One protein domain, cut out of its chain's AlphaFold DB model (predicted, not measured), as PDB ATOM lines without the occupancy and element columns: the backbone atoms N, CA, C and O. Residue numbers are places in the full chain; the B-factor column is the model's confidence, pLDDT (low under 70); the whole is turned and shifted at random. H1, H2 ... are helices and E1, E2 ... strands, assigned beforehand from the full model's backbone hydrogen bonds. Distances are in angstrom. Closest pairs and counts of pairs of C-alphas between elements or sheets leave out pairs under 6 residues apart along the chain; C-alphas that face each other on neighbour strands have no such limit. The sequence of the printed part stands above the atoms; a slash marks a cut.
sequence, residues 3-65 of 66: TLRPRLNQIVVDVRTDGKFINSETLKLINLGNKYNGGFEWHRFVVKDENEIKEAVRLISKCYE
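Overview. This is residues 3 to 65 of the 66 residues of an uncharacterized protein of Acetivibrio thermocellus (strain ATCC 27405 / DSM 1237 / JCM 9322 / NBRC 103400 / NCIMB 10682 / NRRL B-4536 / VPI 7372) (UniProt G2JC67). A twisted sheet of four strands has one helix, H1, laid along its two inner strands, over one face: two layers. A long loop, residues 17 to 29, swings out beside the helix between E2 and E3. The printed part has 63 residues, with E1, E2, E3, E4 and H1 along the chain; the antiparallel sheet runs E1, E2, E4, E3. The class is mixed, helices and strands; the whole is compact, with a radius of gyration of the C-alphas of 11.5 A and spans of 30 by 21 by 18 A.

Arrangement. Start at E1, residues 3 to 5, which forms a hairpin with E2, residues 10 to 16; N 3 and O 12 are 2.9 A apart. E4, residues 42 to 47, is antiparallel to E2 at 159 degrees, with N 13 and O 45 at 2.9 A. E3, residues 30 to 33, and E4 form a hairpin, with N 30 and O 44 at 2.8 A. H1, residues 51 to 64, is on the sheet at a height of 9.2 A, over E2 and E4, and runs along the strands, at 16 degrees to E4 on the local plane. Its closest C-alphas to E2 are Ile 60 and Val 15, 6.7 A. In H1, 9 of 10 O i to N i+4 pairs are within hydrogen-bond range.

Along the chain. Find C-alpha 3 at (268.626, 223.600, 298.677), where E1 begins. E2 runs 19.6 A, E4 16.6 A and H1 21.2 A, to C-alpha 64 at (285.844, 222.333, 294.691).

Size, cuts and confidence. The C-alphas farthest apart, Arg 7 and Gly 19, are 33.1 A apart. The printed part has no cut; the link E2 to E3 is long. No printed residue has pLDDT under 70.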
ATOM      1  N   THR A   3     269.966 223.456 298.096       95.19
ATOM      2  CA  THR A   3     268.626 223.600 298.677       95.19
ATOM      3  C   THR A   3     267.654 222.683 297.957       95.19
ATOM      4  O   THR A   3     267.289 222.930 296.806       95.19
ATOM      5  N   LEU A   4     267.201 221.644 298.655       94.19
ATOM      6  CA  LEU A   4     266.143 220.762 298.178       94.19
ATOM      7  C   LEU A   4     264.793 221.489 298.243       94.19
ATOM      8  O   LEU A   4     264.441 222.079 299.265       94.19
ATOM      9  N   ARG A   5     264.020 221.441 297.154       94.94
ATOM     10  CA  ARG A   5     262.656 221.985 297.076       94.94
ATOM     11  C   ARG A   5     261.683 220.883 296.648       94.94
ATOM     12  O   ARG A   5     261.313 220.834 295.476       94.94
ATOM     13  N   PRO A   6     261.217 220.029 297.581       91.00
ATOM     14  CA  PRO A   6     260.405 218.857 297.244       91.00
ATOM     15  C   PRO A   6     259.109 219.208 296.506       91.00
ATOM     16  O   PRO A   6     258.754 218.550 295.538       91.00
ATOM     17  N   ARG A   7     258.445 220.308 296.893       95.12
ATOM     18  CA  ARG A   7     257.206 220.780 296.239       95.12
ATOM     19  C   ARG A   7     257.375 221.117 294.754       95.12
ATOM     20  O   ARG A   7     256.393 221.133 294.030       95.12
ATOM     21  N   LEU A   8     258.596 221.435 294.328       94.56
ATOM     22  CA  LEU A   8     258.931 221.772 292.944       94.56
ATOM     23  C   LEU A   8     259.737 220.656 292.263       94.56
ATOM     24  O   LEU A   8     260.224 220.870 291.160       94.56
ATOM     25  N   ASN A   9     259.912 219.513 292.939       94.00
ATOM     26  CA  ASN A   9     260.733 218.383 292.510       94.00
ATOM     27  C   ASN A   9     262.103 218.805 291.946       94.00
ATOM     28  O   ASN A   9     262.471 218.445 290.833       94.00
ATOM     29  N   GLN A  10     262.828 219.644 292.687       96.25
ATOM     30  CA  GLN A  10     264.110 220.163 292.217       96.25
ATOM     31  C   GLN A  10     265.089 220.440 293.357       96.25
ATOM     32  O   GLN A  10     264.700 220.709 294.500       96.25
ATOM     33  N   ILE A  11     266.369 220.475 293.010       96.81
ATOM     34  CA  ILE A  11     267.468 220.913 293.863       96.81
ATOM     35  C   ILE A  11     268.035 222.194 293.262       96.81
ATOM     36  O   ILE A  11     268.417 222.233 292.096       96.81
ATOM     37  N   VAL A  12     268.093 223.259 294.056       97.31
ATOM     38  CA  VAL A  12     268.802 224.484 293.674       97.31
ATOM     39  C   VAL A  12     270.237 224.371 294.159       97.31
ATOM     40  O   VAL A  12     270.471 224.120 295.344       97.31
ATOM     41  N   VAL A  13     271.181 224.576 293.249       97.00
ATOM     42  CA  VAL A  13     272.612 224.499 293.521       97.00
ATOM     43  C   VAL A  13     273.240 225.854 293.262       97.00
ATOM     44  O   VAL A  13     273.185 226.360 292.145       97.00
ATOM     45  N   ASP A  14     273.861 226.412 294.296       96.25
ATOM     46  CA  ASP A  14     274.700 227.599 294.189       96.25
ATOM     47  C   ASP A  14     276.161 227.188 294.393       96.25
ATOM     48  O   ASP A  14     276.532 226.693 295.464       96.25
ATOM     49  N   VAL A  15     276.983 227.389 293.368       95.12
ATOM     50  CA  VAL A  15     278.396 227.005 293.317       95.12
ATOM     51  C   VAL A  15     279.266 228.264 293.343       95.12
ATOM     52  O   VAL A  15     278.978 229.233 292.638       95.12
ATOM     53  N   ARG A  16     280.309 228.275 294.179       95.00
ATOM     54  CA  ARG A  16     281.314 229.347 294.193       95.00
ATOM     55  C   ARG A  16     282.307 229.081 293.071       95.00
ATOM     56  O   ARG A  16     282.921 228.015 293.055       95.00
ATOM     57  N   THR A  17     282.451 230.022 292.150       94.62
ATOM     58  CA  THR A  17     283.365 229.883 291.010       94.62
ATOM     59  C   THR A  17     284.645 230.666 291.215       94.62
ATOM     60  O   THR A  17     285.697 230.160 290.842       94.62
ATOM     61  N   ASP A  18     284.577 231.844 291.843       93.94
ATOM     62  CA  ASP A  18     285.730 232.719 292.103       93.94
ATOM     63  C   ASP A  18     286.690 232.811 290.893       93.94
ATOM     64  O   ASP A  18     287.897 232.599 291.007       93.94
ATOM     65  N   GLY A  19     286.141 233.076 289.700       91.00
ATOM     66  CA  GLY A  19     286.897 233.213 288.452       91.00
ATOM     67  C   GLY A  19     287.181 231.903 287.709       91.00
ATOM     68  O   GLY A  19     287.697 231.937 286.591       91.00
ATOM     69  N   LYS A  20     286.834 230.736 288.270       92.81
ATOM     70  CA  LYS A  20     286.911 229.459 287.547       92.81
ATOM     71  C   LYS A  20     285.858 229.409 286.445       92.81
ATOM     72  O   LYS A  20     284.658 229.506 286.706       92.81
ATOM     73  N   PHE A  21     286.308 229.164 285.218       91.88
ATOM     74  CA  PHE A  21     285.407 228.994 284.086       91.88
ATOM     75  C   PHE A  21     284.564 227.721 284.233       91.88
ATOM     76  O   PHE A  21     285.088 226.601 284.275       91.88
ATOM     77  N   ILE A  22     283.246 227.903 284.247       92.88
ATOM     78  CA  ILE A  22     282.268 226.823 284.183       92.88
ATOM     79  C   ILE A  22     281.301 227.058 283.029       92.88
ATOM     80  O   ILE A  22     280.891 228.179 282.741       92.88
ATOM     81  N   ASN A  23     280.928 225.972 282.371       95.19
ATOM     82  CA  ASN A  23     279.943 225.957 281.307       95.19
ATOM     83  C   ASN A  23     279.155 224.653 281.370       95.19
ATOM     84  O   ASN A  23     279.637 223.654 281.911       95.19
ATOM     85  N   SER A  24     277.950 224.677 280.818       94.94
ATOM     86  CA  SER A  24     277.107 223.501 280.691       94.94
ATOM     87  C   SER A  24     276.134 223.690 279.537       94.94
ATOM     88  O   SER A  24     275.589 224.780 279.361       94.94
ATOM     89  N   GLU A  25     275.931 222.631 278.760       95.25
ATOM     90  CA  GLU A  25     274.889 222.564 277.729       95.25
ATOM     91  C   GLU A  25     273.577 222.013 278.302       95.25
ATOM     92  O   GLU A  25     272.500 222.326 277.801       95.25
ATOM     93  N   THR A  26     273.662 221.234 279.384       95.56
ATOM     94  CA  THR A  26     272.510 220.611 280.047       95.56
ATOM     95  C   THR A  26     271.896 221.534 281.097       95.56
ATOM     96  O   THR A  26     270.681 221.697 281.156       95.56
ATOM     97  N   LEU A  27     272.729 222.163 281.933       96.81
ATOM     98  CA  LEU A  27     272.285 222.967 283.069       96.81
ATOM     99  C   LEU A  27     272.393 224.458 282.766       96.81
ATOM    100  O   LEU A  27     273.470 224.999 282.519       96.81
ATOM    101  N   LYS A  28     271.270 225.170 282.879       96.44
ATOM    102  CA  LYS A  28     271.272 226.628 282.748       96.44
ATOM    103  C   LYS A  28     271.961 227.275 283.951       96.44
ATOM    104  O   LYS A  28     271.430 227.261 285.062       96.44
ATOM    105  N   LEU A  29     273.103 227.905 283.690       96.50
ATOM    106  CA  LEU A  29     273.863 228.679 284.665       96.50
ATOM    107  C   LEU A  29     273.354 230.121 284.737       96.50
ATOM    108  O   LEU A  29     273.168 230.790 283.721       96.50
ATOM    109  N   ILE A  30     273.144 230.610 285.955       97.25
ATOM    110  CA  ILE A  30     272.792 231.999 286.248       97.25
ATOM    111  C   ILE A  30     273.901 232.579 287.119       97.25
ATOM    112  O   ILE A  30     274.113 232.097 288.230       97.25
ATOM    113  N   ASN A  31     274.595 233.610 286.637       95.25
ATOM    114  CA  ASN A  31     275.575 234.331 287.442       95.25
ATOM    115  C   ASN A  31     274.847 235.117 288.546       95.25
ATOM    116  O   ASN A  31     273.889 235.848 288.285       95.25
ATOM    117  N   LEU A  32     275.266 234.909 289.790       94.94
ATOM    118  CA  LEU A  32     274.711 235.541 290.983       94.94
ATOM    119  C   LEU A  32     275.613 236.656 291.537       94.94
ATOM    120  O   LEU A  32     275.245 237.283 292.528       94.94
ATOM    121  N   GLY A  33     276.785 236.884 290.946       93.56
ATOM    122  CA  GLY A  33     277.792 237.818 291.433       93.56
ATOM    123  C   GLY A  33     278.296 237.441 292.826       93.56
ATOM    124  O   GLY A  33     278.446 236.266 293.160       93.56
ATOM    125  N   ASN A  34     278.509 238.445 293.671       93.12
ATOM    126  CA  ASN A  34     279.008 238.317 295.043       93.12
ATOM    127  C   ASN A  34     277.901 238.009 296.072       93.12
ATOM    128  O   ASN A  34     277.889 238.555 297.174       93.12
ATOM    129  N   LYS A  35     276.948 237.139 295.719       90.81
ATOM    130  CA  LYS A  35     275.727 236.910 296.508       90.81
ATOM    131  C   LYS A  35     275.960 236.463 297.955       90.81
ATOM    132  O   LYS A  35     275.167 236.815 298.827       90.81
ATOM    133  N   TYR A  36     276.975 235.636 298.199       88.88
ATOM    134  CA  TYR A  36     277.260 235.071 299.518       88.88
ATOM    135  C   TYR A  36     278.655 235.467 299.996       88.88
ATOM    136  O   TYR A  36     279.599 235.519 299.207       88.88
ATOM    137  N   ASN A  37     278.784 235.672 301.308       85.56
ATOM    138  CA  ASN A  37     280.069 235.921 301.955       85.56
ATOM    139  C   ASN A  37     281.031 234.740 301.741       85.56
ATOM    140  O   ASN A  37     280.617 233.580 301.723       85.56
ATOM    141  N   GLY A  38     282.327 235.036 301.616       82.56
ATOM    142  CA  GLY A  38     283.369 234.022 301.428       82.56
ATOM    143  C   GLY A  38     283.647 233.636 299.971       82.56
ATOM    144  O   GLY A  38     284.314 232.634 299.745       82.56
ATOM    145  N   GLY A  39     283.158 234.404 298.994       86.00
ATOM    146  CA  GLY A  39     283.512 234.308 297.572       86.00
ATOM    147  C   GLY A  39     283.191 235.611 296.845       86.00
ATOM    148  O   GLY A  39     282.358 236.381 297.325       86.00
ATOM    149  N   PHE A  40     283.830 235.862 295.705       92.19
ATOM    150  CA  PHE A  40     283.557 237.036 294.867       92.19
ATOM    151  C   PHE A  40     282.715 236.704 293.633       92.19
ATOM    152  O   PHE A  40     282.162 237.615 293.018       92.19
ATOM    153  N   GLU A  41     282.557 235.421 293.297       95.44
ATOM    154  CA  GLU A  41     281.728 235.000 292.170       95.44
ATOM    155  C   GLU A  41     280.980 233.693 292.457       95.44
ATOM    156  O   GLU A  41     281.561 232.677 292.853       95.44
ATOM    157  N   TRP A  42     279.670 233.721 292.218       96.19
ATOM    158  CA  TRP A  42     278.765 232.599 292.420       96.19
ATOM    159  C   TRP A  42     277.890 232.368 291.196       96.19
ATOM    160  O   TRP A  42     277.422 233.309 290.558       96.19
ATOM    161  N   HIS A  43     277.586 231.104 290.928       96.69
ATOM    162  CA  HIS A  43     276.659 230.689 289.884       96.69
ATOM    163  C   HIS A  43     275.569 229.786 290.457       96.69
ATOM    164  O   HIS A  43     275.808 229.018 291.387       96.69
ATOM    165  N   ARG A  44     274.366 229.868 289.889       97.38
ATOM    166  CA  ARG A  44     273.218 229.024 290.223       97.38
ATOM    167  C   ARG A  44     272.822 228.149 289.053       97.38
ATOM    168  O   ARG A  44     272.694 228.644 287.938       97.38
ATOM    169  N   PHE A  45     272.494 226.903 289.350       97.50
ATOM    170  CA  PHE A  45     271.739 226.024 288.468       97.50
ATOM    171  C   PHE A  45     270.709 225.221 289.268       97.50
ATOM    172  O   PHE A  45     270.665 225.266 290.501       97.50
ATOM    173  N   VAL A  46     269.816 224.539 288.557       97.62
ATOM    174  CA  VAL A  46     268.737 223.748 289.146       97.62
ATOM    175  C   VAL A  46     268.790 222.355 288.549       97.62
ATOM    176  O   VAL A  46     268.831 222.245 287.332       97.62
ATOM    177  N   VAL A  47     268.763 221.338 289.404       97.38
ATOM    178  CA  VAL A  47     268.655 219.926 289.024       97.38
ATOM    179  C   VAL A  47     267.212 219.491 289.244       97.38
ATOM    180  O   VAL A  47     266.688 219.642 290.351       97.38
ATOM    181  N   LYS A  48     266.559 219.000 288.199       95.81
ATOM    182  CA  LYS A  48     265.155 218.574 288.157       95.81
ATOM    183  C   LYS A  48     265.011 217.091 287.846       95.81
ATOM    184  O   LYS A  48     264.006 216.496 288.232       95.81
ATOM    185  N   ASP A  49     265.988 216.507 287.160       93.62
ATOM    186  CA  ASP A  49     265.982 215.097 286.783       93.62
ATOM    187  C   ASP A  49     267.319 214.400 287.066       93.62
ATOM    188  O   ASP A  49     268.330 215.020 287.396       93.62
ATOM    189  N   GLU A  50     267.298 213.073 286.986       92.31
ATOM    190  CA  GLU A  50     268.458 212.231 287.278       92.31
ATOM    191  C   GLU A  50     269.571 212.365 286.225       92.31
ATOM    192  O   GLU A  50     270.754 212.261 286.557       92.31
ATOM    193  N   ASN A  51     269.231 212.671 284.969       93.38
ATOM    194  CA  ASN A  51     270.213 212.821 283.891       93.38
ATOM    195  C   ASN A  51     271.070 214.083 284.082       93.38
ATOM    196  O   ASN A  51     272.236 214.120 283.685       93.38
ATOM    197  N   GLU A  52     270.521 215.102 284.743       95.94
ATOM    198  CA  GLU A  52     271.221 216.331 285.119       95.94
ATOM    199  C   GLU A  52     272.223 216.138 286.274       95.94
ATOM    200  O   GLU A  52     273.138 216.952 286.435       95.94
ATOM    201  N   ILE A  53     272.110 215.060 287.067       94.94
ATOM    202  CA  ILE A  53     272.973 214.829 288.242       94.94
ATOM    203  C   ILE A  53     274.440 214.711 287.835       94.94
ATOM    204  O   ILE A  53     275.307 215.315 288.467       94.94
ATOM    205  N   LYS A  54     274.738 213.967 286.763       95.88
ATOM    206  CA  LYS A  54     276.123 213.762 286.310       95.88
ATOM    207  C   LYS A  54     276.796 215.085 285.943       95.88
ATOM    208  O   LYS A  54     277.960 215.308 286.276       95.88
ATOM    209  N   GLU A  55     276.054 215.970 285.290       96.44
ATOM    210  CA  GLU A  55     276.545 217.288 284.913       96.44
ATOM    211  C   GLU A  55     276.684 218.214 286.128       96.44
ATOM    212  O   GLU A  55     277.690 218.915 286.261       96.44
ATOM    213  N   ALA A  56     275.729 218.168 287.060       96.12
ATOM    214  CA  ALA A  56     275.811 218.895 288.323       96.12
ATOM    215  C   ALA A  56     277.075 218.519 289.111       96.12
ATOM    216  O   ALA A  56     277.798 219.406 289.568       96.12
ATOM    217  N   VAL A  57     277.379 217.221 289.216       95.19
ATOM    218  CA  VAL A  57     278.608 216.724 289.853       95.19
ATOM    219  C   VAL A  57     279.840 217.246 289.118       95.19
ATOM    220  O   VAL A  57     280.706 217.841 289.753       95.19
ATOM    221  N   ARG A  58     279.896 217.142 287.779       95.31
ATOM    222  CA  ARG A  58     281.027 217.649 286.977       95.31
ATOM    223  C   ARG A  58     281.310 219.135 287.233       95.31
ATOM    224  O   ARG A  58     282.473 219.537 287.298       95.31
ATOM    225  N   LEU A  59     280.265 219.958 287.336       95.25
ATOM    226  CA  LEU A  59     280.391 221.391 287.624       95.25
ATOM    227  C   LEU A  59     280.927 221.647 289.035       95.25
ATOM    228  O   LEU A  59     281.841 222.453 289.201       95.25
ATOM    229  N   ILE A  60     280.387 220.950 290.038       94.25
ATOM    230  CA  ILE A  60     280.810 221.089 291.436       94.25
ATOM    231  C   ILE A  60     282.270 220.651 291.597       94.25
ATOM    232  O   ILE A  60     283.054 221.396 292.188       94.25
ATOM    233  N   SER A  61     282.660 219.511 291.021       94.19
ATOM    234  CA  SER A  61     284.035 219.005 291.081       94.19
ATOM    235  C   SER A  61     285.028 219.992 290.463       94.19
ATOM    236  O   SER A  61     286.025 220.312 291.093       94.19
ATOM    237  N   LYS A  62     284.730 220.620 289.313       93.06
ATOM    238  CA  LYS A  62     285.601 221.684 288.759       93.06
ATOM    239  C   LYS A  62     285.848 222.842 289.741       93.06
ATOM    240  O   LYS A  62     286.922 223.451 289.748       93.06
ATOM    241  N   CYS A  63     284.852 223.178 290.556       91.81
ATOM    242  CA  CYS A  63     284.938 224.286 291.499       91.81
ATOM    243  C   CYS A  63     285.652 223.913 292.804       91.81
ATOM    244  O   CYS A  63     286.426 224.733 293.304       91.81
ATOM    245  N   TYR A  64     285.437 222.706 293.329       89.31
ATOM    246  CA  TYR A  64     285.844 222.333 294.691       89.31
ATOM    247  C   TYR A  64     286.850 221.188 294.787       89.31
ATOM    248  O   TYR A  64     287.454 221.031 295.843       89.31
ATOM    249  N   GLU A  65     287.057 220.426 293.719       81.81
ATOM    250  CA  GLU A  65     288.146 219.458 293.642       81.81
ATOM    251  C   GLU A  65     289.343 220.134 292.969       81.81
ATOM    252  O   GLU A  65     289.256 220.683 291.865       81.81
TER     253      GLU A  65